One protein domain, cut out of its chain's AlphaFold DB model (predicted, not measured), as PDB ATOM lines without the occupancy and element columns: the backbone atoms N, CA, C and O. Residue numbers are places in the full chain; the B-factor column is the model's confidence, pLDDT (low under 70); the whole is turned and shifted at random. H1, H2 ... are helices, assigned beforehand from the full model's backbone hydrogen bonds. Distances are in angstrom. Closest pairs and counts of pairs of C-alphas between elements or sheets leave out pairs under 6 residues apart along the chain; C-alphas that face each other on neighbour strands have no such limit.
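Overview. This is residues 13 to 76 of the 188 residues of an uncharacterized protein of Phaeosphaeria nodorum (strain SN15 / ATCC MYA-4574 / FGSC 10173) (UniProt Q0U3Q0). Little regular structure: this is a knot of loops with three short helices round it, H1 at one end, the loop about Gly 45 at the other, and H3 on a side of its own. Residues 32 to 53, with no named element, run through the core and out to that loop, and residues 19 to 20 pair antiparallel with 36 to 37. The printed part has 64 residues with three named helices, H1, H2, H3 in order, and no named strand; its class is all helix, with 20 residues in named elements. It is compact, radius of gyration of the C-alphas 11.1 A, spanning 30 by 23 by 22 A.

Along the chain. Find C-alpha 67 at (-39.268, 36.522, 3.369), where H3, residues 67 to 75, begins; it runs 12.8 A to its last residue, with C-alpha 75 at (-47.373, 46.220, 1.498). H2 is residues 54 to 58, 6.0 A; H1, residues 26 to 31, 8.6 A, begins at (-44.838, 23.535, 3.209).

Arrangement. H3 is apart from H1 and H2. H1 and H2 only just touch, with 3 pairs of C-alphas within 8 A; the closest, Cys 28 and Glu 55, are 7.3 A apart. In H1, H2 and H3 every O i to N i+4 pair is within hydrogen-bond range.

Size, cuts and confidence. The farthest C-alphas, of Arg 30 and Gly 45, are 32.3 A apart. The printed part has no cut; the link from H1 to H2 is long. Look for pLDDT under 70 at residues 13 to 16, 40 to 51 and 74 to 76.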
ATOM      1  N   ILE A  13     -57.057  35.933  16.898       54.53
ATOM      2  CA  ILE A  13     -57.892  35.053  16.085       54.53
ATOM      3  C   ILE A  13     -57.867  33.700  16.800       54.53
ATOM      4  O   ILE A  13     -56.837  33.029  16.838       54.53
ATOM      5  N   ASN A  14     -58.978  33.319  17.438       56.06
ATOM      6  CA  ASN A  14     -59.115  32.065  18.197       56.06
ATOM      7  C   ASN A  14     -58.074  31.879  19.324       56.06
ATOM      8  O   ASN A  14     -57.567  30.778  19.532       56.06
ATOM      9  N   GLY A  15     -57.711  32.953  20.032       62.38
ATOM     10  CA  GLY A  15     -56.732  32.880  21.127       62.38
ATOM     11  C   GLY A  15     -55.271  32.743  20.675       62.38
ATOM     12  O   GLY A  15     -54.400  32.520  21.514       62.38
ATOM     13  N   LYS A  16     -54.982  32.894  19.375       60.31
ATOM     14  CA  LYS A  16     -53.627  32.863  18.811       60.31
ATOM     15  C   LYS A  16     -53.258  34.225  18.213       60.31
ATOM     16  O   LYS A  16     -54.090  34.896  17.604       60.31
ATOM     17  N   TYR A  17     -52.010  34.646  18.414       70.75
ATOM     18  CA  TYR A  17     -51.481  35.902  17.877       70.75
ATOM     19  C   TYR A  17     -51.003  35.708  16.432       70.75
ATOM     20  O   TYR A  17     -50.227  34.793  16.158       70.75
ATOM     21  N   GLY A  18     -51.405  36.598  15.523       78.88
ATOM     22  CA  GLY A  18     -50.870  36.654  14.160       78.88
ATOM     23  C   GLY A  18     -51.900  37.041  13.100       78.88
ATOM     24  O   GLY A  18     -53.088  37.163  13.378       78.88
ATOM     25  N   VAL A  19     -51.417  37.232  11.875       82.88
ATOM     26  CA  VAL A  19     -52.217  37.423  10.659       82.88
ATOM     27  C   VAL A  19     -52.126  36.152   9.822       82.88
ATOM     28  O   VAL A  19     -51.093  35.481   9.818       82.88
ATOM     29  N   LEU A  20     -53.201  35.800   9.119       86.88
ATOM     30  CA  LEU A  20     -53.159  34.709   8.150       86.88
ATOM     31  C   LEU A  20     -52.199  35.071   7.011       86.88
ATOM     32  O   LEU A  20     -52.326  36.126   6.394       86.88
ATOM     33  N   ALA A  21     -51.234  34.196   6.740       88.06
ATOM     34  CA  ALA A  21     -50.379  34.345   5.576       88.06
ATOM     35  C   ALA A  21     -51.191  34.083   4.296       88.06
ATOM     36  O   ALA A  21     -51.997  33.148   4.283       88.06
ATOM     37  N   PRO A  22     -50.955  34.836   3.206       88.44
ATOM     38  CA  PRO A  22     -51.604  34.580   1.922       88.44
ATOM     39  C   PRO A  22     -51.178  33.229   1.335       88.44
ATOM     40  O   PRO A  22     -51.943  32.583   0.627       88.44
ATOM     41  N   GLU A  23     -49.966  32.781   1.666       91.25
ATOM     42  CA  GLU A  23     -49.408  31.499   1.252       91.25
ATOM     43  C   GLU A  23     -49.003  30.695   2.494       91.25
ATOM     44  O   GLU A  23     -48.378  31.209   3.430       91.25
ATOM     45  N   SER A  24     -49.370  29.415   2.519       93.19
ATOM     46  CA  SER A  24     -48.993  28.513   3.608       93.19
ATOM     47  C   SER A  24     -47.590  27.958   3.392       93.19
ATOM     48  O   SER A  24     -47.246  27.566   2.283       93.19
ATOM     49  N   CYS A  25     -46.784  27.854   4.454       93.81
ATOM     50  CA  CYS A  25     -45.498  27.162   4.350       93.81
ATOM     51  C   CYS A  25     -45.707  25.652   4.132       93.81
ATOM     52  O   CYS A  25     -46.727  25.101   4.560       93.81
ATOM     53  N   ALA A  26     -44.725  24.959   3.548       95.06
ATOM     54  CA  ALA A  26     -44.838  23.535   3.209       95.06
ATOM     55  C   ALA A  26     -45.222  22.643   4.405       95.06
ATOM     56  O   ALA A  26     -45.941  21.655   4.258       95.06
ATOM     57  N   ASN A  27     -44.777  22.999   5.616       95.25
ATOM     58  CA  ASN A  27     -45.143  22.293   6.844       95.25
ATOM     59  C   ASN A  27     -46.620  22.476   7.218       95.25
ATOM     60  O   ASN A  27     -47.275  21.501   7.576       95.25
ATOM     61  N   CYS A  28     -47.143  23.702   7.142       95.12
ATOM     62  CA  CYS A  28     -48.553  23.981   7.427       95.12
ATOM     63  C   CYS A  28     -49.462  23.382   6.346       95.12
ATOM     64  O   CYS A  28     -50.484  22.783   6.671       95.12
ATOM     65  N   GLN A  29     -49.041  23.452   5.079       95.88
ATOM     66  CA  GLN A  29     -49.760  22.875   3.946       95.88
ATOM     67  C   GLN A  29     -49.887  21.352   4.064       95.88
ATOM     68  O   GLN A  29     -50.992  20.828   3.965       95.88
ATOM     69  N   ARG A  30     -48.792  20.639   4.375       96.19
ATOM     70  CA  ARG A  30     -48.816  19.180   4.612       96.19
ATOM     71  C   ARG A  30     -49.744  18.762   5.752       96.19
ATOM     72  O   ARG A  30     -50.230  17.638   5.763       96.19
ATOM     73  N   ARG A  31     -49.965  19.649   6.720       93.88
ATOM     74  CA  ARG A  31     -50.824  19.404   7.886       93.88
ATOM     75  C   ARG A  31     -52.276  19.819   7.661       93.88
ATOM     76  O   ARG A  31     -53.110  19.511   8.504       93.88
ATOM     77  N   GLY A  32     -52.570  20.546   6.582       95.38
ATOM     78  CA  GLY A  32     -53.886  21.145   6.366       95.38
ATOM     79  C   GLY A  32     -54.248  22.208   7.410       95.38
ATOM     80  O   GLY A  32     -55.422  22.395   7.710       95.38
ATOM     81  N   THR A  33     -53.258  22.885   7.998       92.81
ATOM     82  CA  THR A  33     -53.476  23.937   9.006       92.81
ATOM     83  C   THR A  33     -53.171  25.315   8.434       92.81
ATOM     84  O   THR A  33     -52.232  25.468   7.653       92.81
ATOM     85  N   ALA A  34     -53.902  26.338   8.877       90.62
ATOM     86  CA  ALA A  34     -53.650  27.717   8.470       90.62
ATOM     87  C   ALA A  34     -52.280  28.222   8.962       90.62
ATOM     88  O   ALA A  34     -51.913  28.050  10.127       90.62
ATOM     89  N   CYS A  35     -51.528  28.872   8.076       91.56
ATOM     90  CA  CYS A  35     -50.232  29.457   8.400       91.56
ATOM     91  C   CYS A  35     -50.428  30.865   8.985       91.56
ATOM     92  O   CYS A  35     -50.814  31.786   8.269       91.56
ATOM     93  N   MET A  36     -50.179  31.035  10.286       89.06
ATOM     94  CA  MET A  36     -50.292  32.335  10.962       89.06
ATOM     95  C   MET A  36     -48.922  32.959  11.188       89.06
ATOM     96  O   MET A  36     -48.012  32.314  11.708       89.06
ATOM     97  N   VAL A  37     -48.784  34.224  10.826       86.25
ATOM     98  CA  VAL A  37     -47.536  34.977  10.869       86.25
ATOM     99  C   VAL A  37     -47.637  36.082  11.913       86.25
ATOM    100  O   VAL A  37     -48.654  36.765  12.006       86.25
ATOM    101  N   TYR A  38     -46.591  36.267  12.718       77.81
ATOM    102  CA  TYR A  38     -46.582  37.334  13.716       77.81
ATOM    103  C   TYR A  38     -46.496  38.705  13.038       77.81
ATOM    104  O   TYR A  38     -45.702  38.891  12.116       77.81
ATOM    105  N   HIS A  39     -47.304  39.664  13.497       70.88
ATOM    106  CA  HIS A  39     -47.348  40.989  12.890       70.88
ATOM    107  C   HIS A  39     -46.012  41.711  13.134       70.88
ATOM    108  O   HIS A  39     -45.659  41.965  14.290       70.88
ATOM    109  N   PRO A  40     -45.258  42.072  12.088       66.88
ATOM    110  CA  PRO A  40     -43.907  42.606  12.256       66.88
ATOM    111  C   PRO A  40     -43.890  43.972  12.954       66.88
ATOM    112  O   PRO A  40     -42.921  44.289  13.631       66.88
ATOM    113  N   HIS A  41     -44.984  44.742  12.907       65.44
ATOM    114  CA  HIS A  41     -45.084  46.003  13.657       65.44
ATOM    115  C   HIS A  41     -45.203  45.830  15.183       65.44
ATOM    116  O   HIS A  41     -45.083  46.814  15.909       65.44
ATOM    117  N   LEU A  42     -45.459  44.616  15.687       65.38
ATOM    118  CA  LEU A  42     -45.513  44.360  17.131       65.38
ATOM    119  C   LEU A  42     -44.136  44.083  17.734       65.38
ATOM    120  O   LEU A  42     -43.964  44.209  18.948       65.38
ATOM    121  N   ASP A  43     -43.161  43.694  16.915       63.19
ATOM    122  CA  ASP A  43     -41.802  43.455  17.377       63.19
ATOM    123  C   ASP A  43     -41.061  44.798  17.359       63.19
ATOM    124  O   ASP A  43     -40.374  45.154  16.404       63.19
ATOM    125  N   GLY A  44     -41.271  45.604  18.404       60.78
ATOM    126  CA  GLY A  44     -40.733  46.966  18.554       60.78
ATOM    127  C   GLY A  44     -39.202  47.070  18.626       60.78
ATOM    128  O   GLY A  44     -38.680  48.053  19.144       60.78
ATOM    129  N   GLY A  45     -38.471  46.065  18.147       59.59
ATOM    130  CA  GLY A  45     -37.025  45.972  18.230       59.59
ATOM    131  C   GLY A  45     -36.414  45.272  17.028       59.59
ATOM    132  O   GLY A  45     -35.830  44.218  17.213       59.59
ATOM    133  N   GLY A  46     -36.534  45.844  15.824       58.00
ATOM    134  CA  GLY A  46     -35.625  45.618  14.682       58.00
ATOM    135  C   GLY A  46     -35.365  44.171  14.239       58.00
ATOM    136  O   GLY A  46     -34.468  43.936  13.430       58.00
ATOM    137  N   ARG A  47     -36.102  43.192  14.767       59.66
ATOM    138  CA  ARG A  47     -35.990  41.800  14.365       59.66
ATOM    139  C   ARG A  47     -36.547  41.703  12.960       59.66
ATOM    140  O   ARG A  47     -37.605  42.253  12.660       59.66
ATOM    141  N   VAL A  48     -35.795  41.023  12.103       60.69
ATOM    142  CA  VAL A  48     -36.235  40.719  10.745       60.69
ATOM    143  C   VAL A  48     -37.620  40.063  10.853       60.69
ATOM    144  O   VAL A  48     -37.747  39.101  11.622       60.69
ATOM    145  N   PRO A  49     -38.652  40.591  10.162       60.66
ATOM    146  CA  PRO A  49     -39.990  40.011  10.125       60.66
ATOM    147  C   PRO A  49     -39.917  38.490   9.992       60.66
ATOM    148  O   PRO A  49     -39.197  37.976   9.139       60.66
ATOM    149  N   GLY A  50     -40.609  37.816  10.913       60.56
ATOM    150  CA  GLY A  50     -40.423  36.425  11.317       60.56
ATOM    151  C   GLY A  50     -39.884  35.453  10.268       60.56
ATOM    152  O   GLY A  50     -40.532  35.130   9.288       60.56
ATOM    153  N   SER A  51     -38.769  34.803  10.570       69.38
ATOM    154  CA  SER A  51     -38.355  33.586   9.860       69.38
ATOM    155  C   SER A  51     -39.291  32.389  10.099       69.38
ATOM    156  O   SER A  51     -39.096  31.332   9.499       69.38
ATOM    157  N   TYR A  52     -40.295  32.516  10.979       86.44
ATOM    158  CA  TYR A  52     -41.176  31.420  11.375       86.44
ATOM    159  C   TYR A  52     -42.643  31.851  11.488       86.44
ATOM    160  O   TYR A  52     -42.956  32.892  12.066       86.44
ATOM    161  N   CYS A  53     -43.550  31.003  10.999       90.31
ATOM    162  CA  CYS A  53     -44.967  31.067  11.350       90.31
ATOM    163  C   CYS A  53     -45.207  30.504  12.762       90.31
ATOM    164  O   CYS A  53     -44.391  29.735  13.280       90.31
ATOM    165  N   ASN A  54     -46.339  30.860  13.374       88.06
ATOM    166  CA  ASN A  54     -46.680  30.488  14.746       88.06
ATOM    167  C   ASN A  54     -46.718  28.964  14.936       88.06
ATOM    168  O   ASN A  54     -46.097  28.443  15.850       88.06
ATOM    169  N   GLU A  55     -47.344  28.229  14.012       90.62
ATOM    170  CA  GLU A  55     -47.435  26.762  14.097       90.62
ATOM    171  C   GLU A  55     -46.073  26.061  13.998       90.62
ATOM    172  O   GLU A  55     -45.825  25.074  14.692       90.62
ATOM    173  N   CYS A  56     -45.162  26.554  13.153       92.31
ATOM    174  CA  CYS A  56     -43.812  25.994  13.078       92.31
ATOM    175  C   CYS A  56     -42.989  26.341  14.324       92.31
ATOM    176  O   CYS A  56     -42.242  25.495  14.812       92.31
ATOM    177  N   ARG A  57     -43.157  27.559  14.856       88.94
ATOM    178  CA  ARG A  57     -42.504  28.016  16.085       88.94
ATOM    179  C   ARG A  57     -42.943  27.198  17.297       88.94
ATOM    180  O   ARG A  57     -42.080  26.712  18.018       88.94
ATOM    181  N   ASP A  58     -44.248  27.006  17.486       88.00
ATOM    182  CA  ASP A  58     -44.819  26.264  18.621       88.00
ATOM    183  C   ASP A  58     -44.356  24.800  18.648       88.00
ATOM    184  O   ASP A  58     -44.302  24.164  19.696       88.00
ATOM    185  N   ARG A  59     -43.992  24.262  17.483       89.81
ATOM    186  CA  ARG A  59     -43.519  22.885  17.312       89.81
ATOM    187  C   ARG A  59     -42.001  22.774  17.204       89.81
ATOM    188  O   ARG A  59     -41.507  21.671  16.990       89.81
ATOM    189  N   SER A  60     -41.277  23.888  17.299       91.25
ATOM    190  CA  SER A  60     -39.821  23.950  17.127       91.25
ATOM    191  C   SER A  60     -39.327  23.324  15.811       91.25
ATOM    192  O   SER A  60     -38.246  22.743  15.764       91.25
ATOM    193  N   VAL A  61     -40.107  23.431  14.726       94.06
ATOM    194  CA  VAL A  61     -39.720  22.950  13.385       94.06
ATOM    195  C   VAL A  61     -39.298  24.109  12.486       94.06
ATOM    196  O   VAL A  61     -39.821  25.221  12.585       94.06
ATOM    197  N   LYS A  62     -38.363  23.851  11.562       92.00
ATOM    198  CA  LYS A  62     -37.911  24.860  10.597       92.00
ATOM    199  C   LYS A  62     -39.087  25.306   9.726       92.00
ATOM    200  O   LYS A  62     -39.759  24.486   9.106       92.00
ATOM    201  N   CYS A  63     -39.351  26.607   9.690       92.12
ATOM    202  CA  CYS A  63     -40.361  27.162   8.801       92.12
ATOM    203  C   CYS A  63     -39.732  27.455   7.436       92.12
ATOM    204  O   CYS A  63     -38.625  27.978   7.360       92.12
ATOM    205  N   GLU A  64     -40.450  27.110   6.373       91.06
ATOM    206  CA  GLU A  64     -40.030  27.323   4.980       91.06
ATOM    207  C   GLU A  64     -40.775  28.502   4.344       91.06
ATOM    208  O   GLU A  64     -40.910  28.583   3.128       91.06
ATOM    209  N   ILE A  65     -41.320  29.407   5.162       87.94
ATOM    210  CA  ILE A  65     -41.946  30.620   4.645       87.94
ATOM    211  C   ILE A  65     -40.852  31.545   4.095       87.94
ATOM    212  O   ILE A  65     -39.844  31.792   4.760       87.94
ATOM    213  N   THR A  66     -41.011  32.021   2.864       83.38
ATOM    214  CA  THR A  66     -40.048  32.939   2.251       83.38
ATOM    215  C   THR A  66     -40.277  34.358   2.770       83.38
ATOM    216  O   THR A  66     -41.410  34.767   3.033       83.38
ATOM    217  N   ALA A  67     -39.196  35.131   2.914       78.62
ATOM    218  CA  ALA A  67     -39.268  36.522   3.369       78.62
ATOM    219  C   ALA A  67     -40.171  37.391   2.468       78.62
ATOM    220  O   ALA A  67     -40.809  38.327   2.945       78.62
ATOM    221  N   ASP A  68     -40.304  37.033   1.189       80.75
ATOM    222  CA  ASP A  68     -41.162  37.734   0.228       80.75
ATOM    223  C   ASP A  68     -42.647  37.719   0.616       80.75
ATOM    224  O   ASP A  68     -43.371  38.681   0.342       80.75
ATOM    225  N   VAL A  69     -43.113  36.668   1.300       78.00
ATOM    226  CA  VAL A  69     -44.504  36.576   1.769       78.00
ATOM    227  C   VAL A  69     -44.798  37.666   2.802       78.00
ATOM    228  O   VAL A  69     -45.884  38.243   2.800       78.00
ATOM    229  N   PHE A  70     -43.817  38.017   3.638       72.62
ATOM    230  CA  PHE A  70     -43.961  39.079   4.636       72.62
ATOM    231  C   PHE A  70     -44.085  40.451   3.990       72.62
ATOM    232  O   PHE A  70     -44.910  41.256   4.420       72.62
ATOM    233  N   SER A  71     -43.316  40.698   2.931       76.00
ATOM    234  CA  SER A  71     -43.400  41.937   2.160       76.00
ATOM    235  C   SER A  71     -44.792  42.118   1.557       76.00
ATOM    236  O   SER A  71     -45.333  43.216   1.613       76.00
ATOM    237  N   LYS A  72     -45.421  41.044   1.059       77.75
ATOM    238  CA  LYS A  72     -46.797  41.096   0.533       77.75
ATOM    239  C   LYS A  72     -47.836  41.411   1.615       77.75
ATOM    240  O   LYS A  72     -48.752  42.180   1.351       77.75
ATOM    241  N   ILE A  73     -47.686  40.851   2.820       73.88
ATOM    242  CA  ILE A  73     -48.591  41.120   3.954       73.88
ATOM    243  C   ILE A  73     -48.469  42.579   4.409       73.88
ATOM    244  O   ILE A  73     -49.467  43.211   4.733       73.88
ATOM    245  N   LEU A  74     -47.248  43.119   4.424       69.25
ATOM    246  CA  LEU A  74     -46.984  44.483   4.882       69.25
ATOM    247  C   LEU A  74     -47.332  45.567   3.867       69.25
ATOM    248  O   LEU A  74     -47.663  46.684   4.252       69.25
ATOM    249  N   LEU A  75     -47.195  45.257   2.579       67.94
ATOM    250  CA  LEU A  75     -47.373  46.220   1.498       67.94
ATOM    251  C   LEU A  75     -48.781  46.218   0.916       67.94
ATOM    252  O   LEU A  75     -49.008  47.006   0.005       67.94
ATOM    253  N   ALA A  76     -49.699  45.373   1.403       62.72
ATOM    254  CA  ALA A  76     -51.102  45.402   1.000       62.72
ATOM    255  C   ALA A  76     -51.679  46.804   1.300       62.72
ATOM    256  O   ALA A  76     -51.947  47.132   2.461       62.72
TER     257      ALA A  76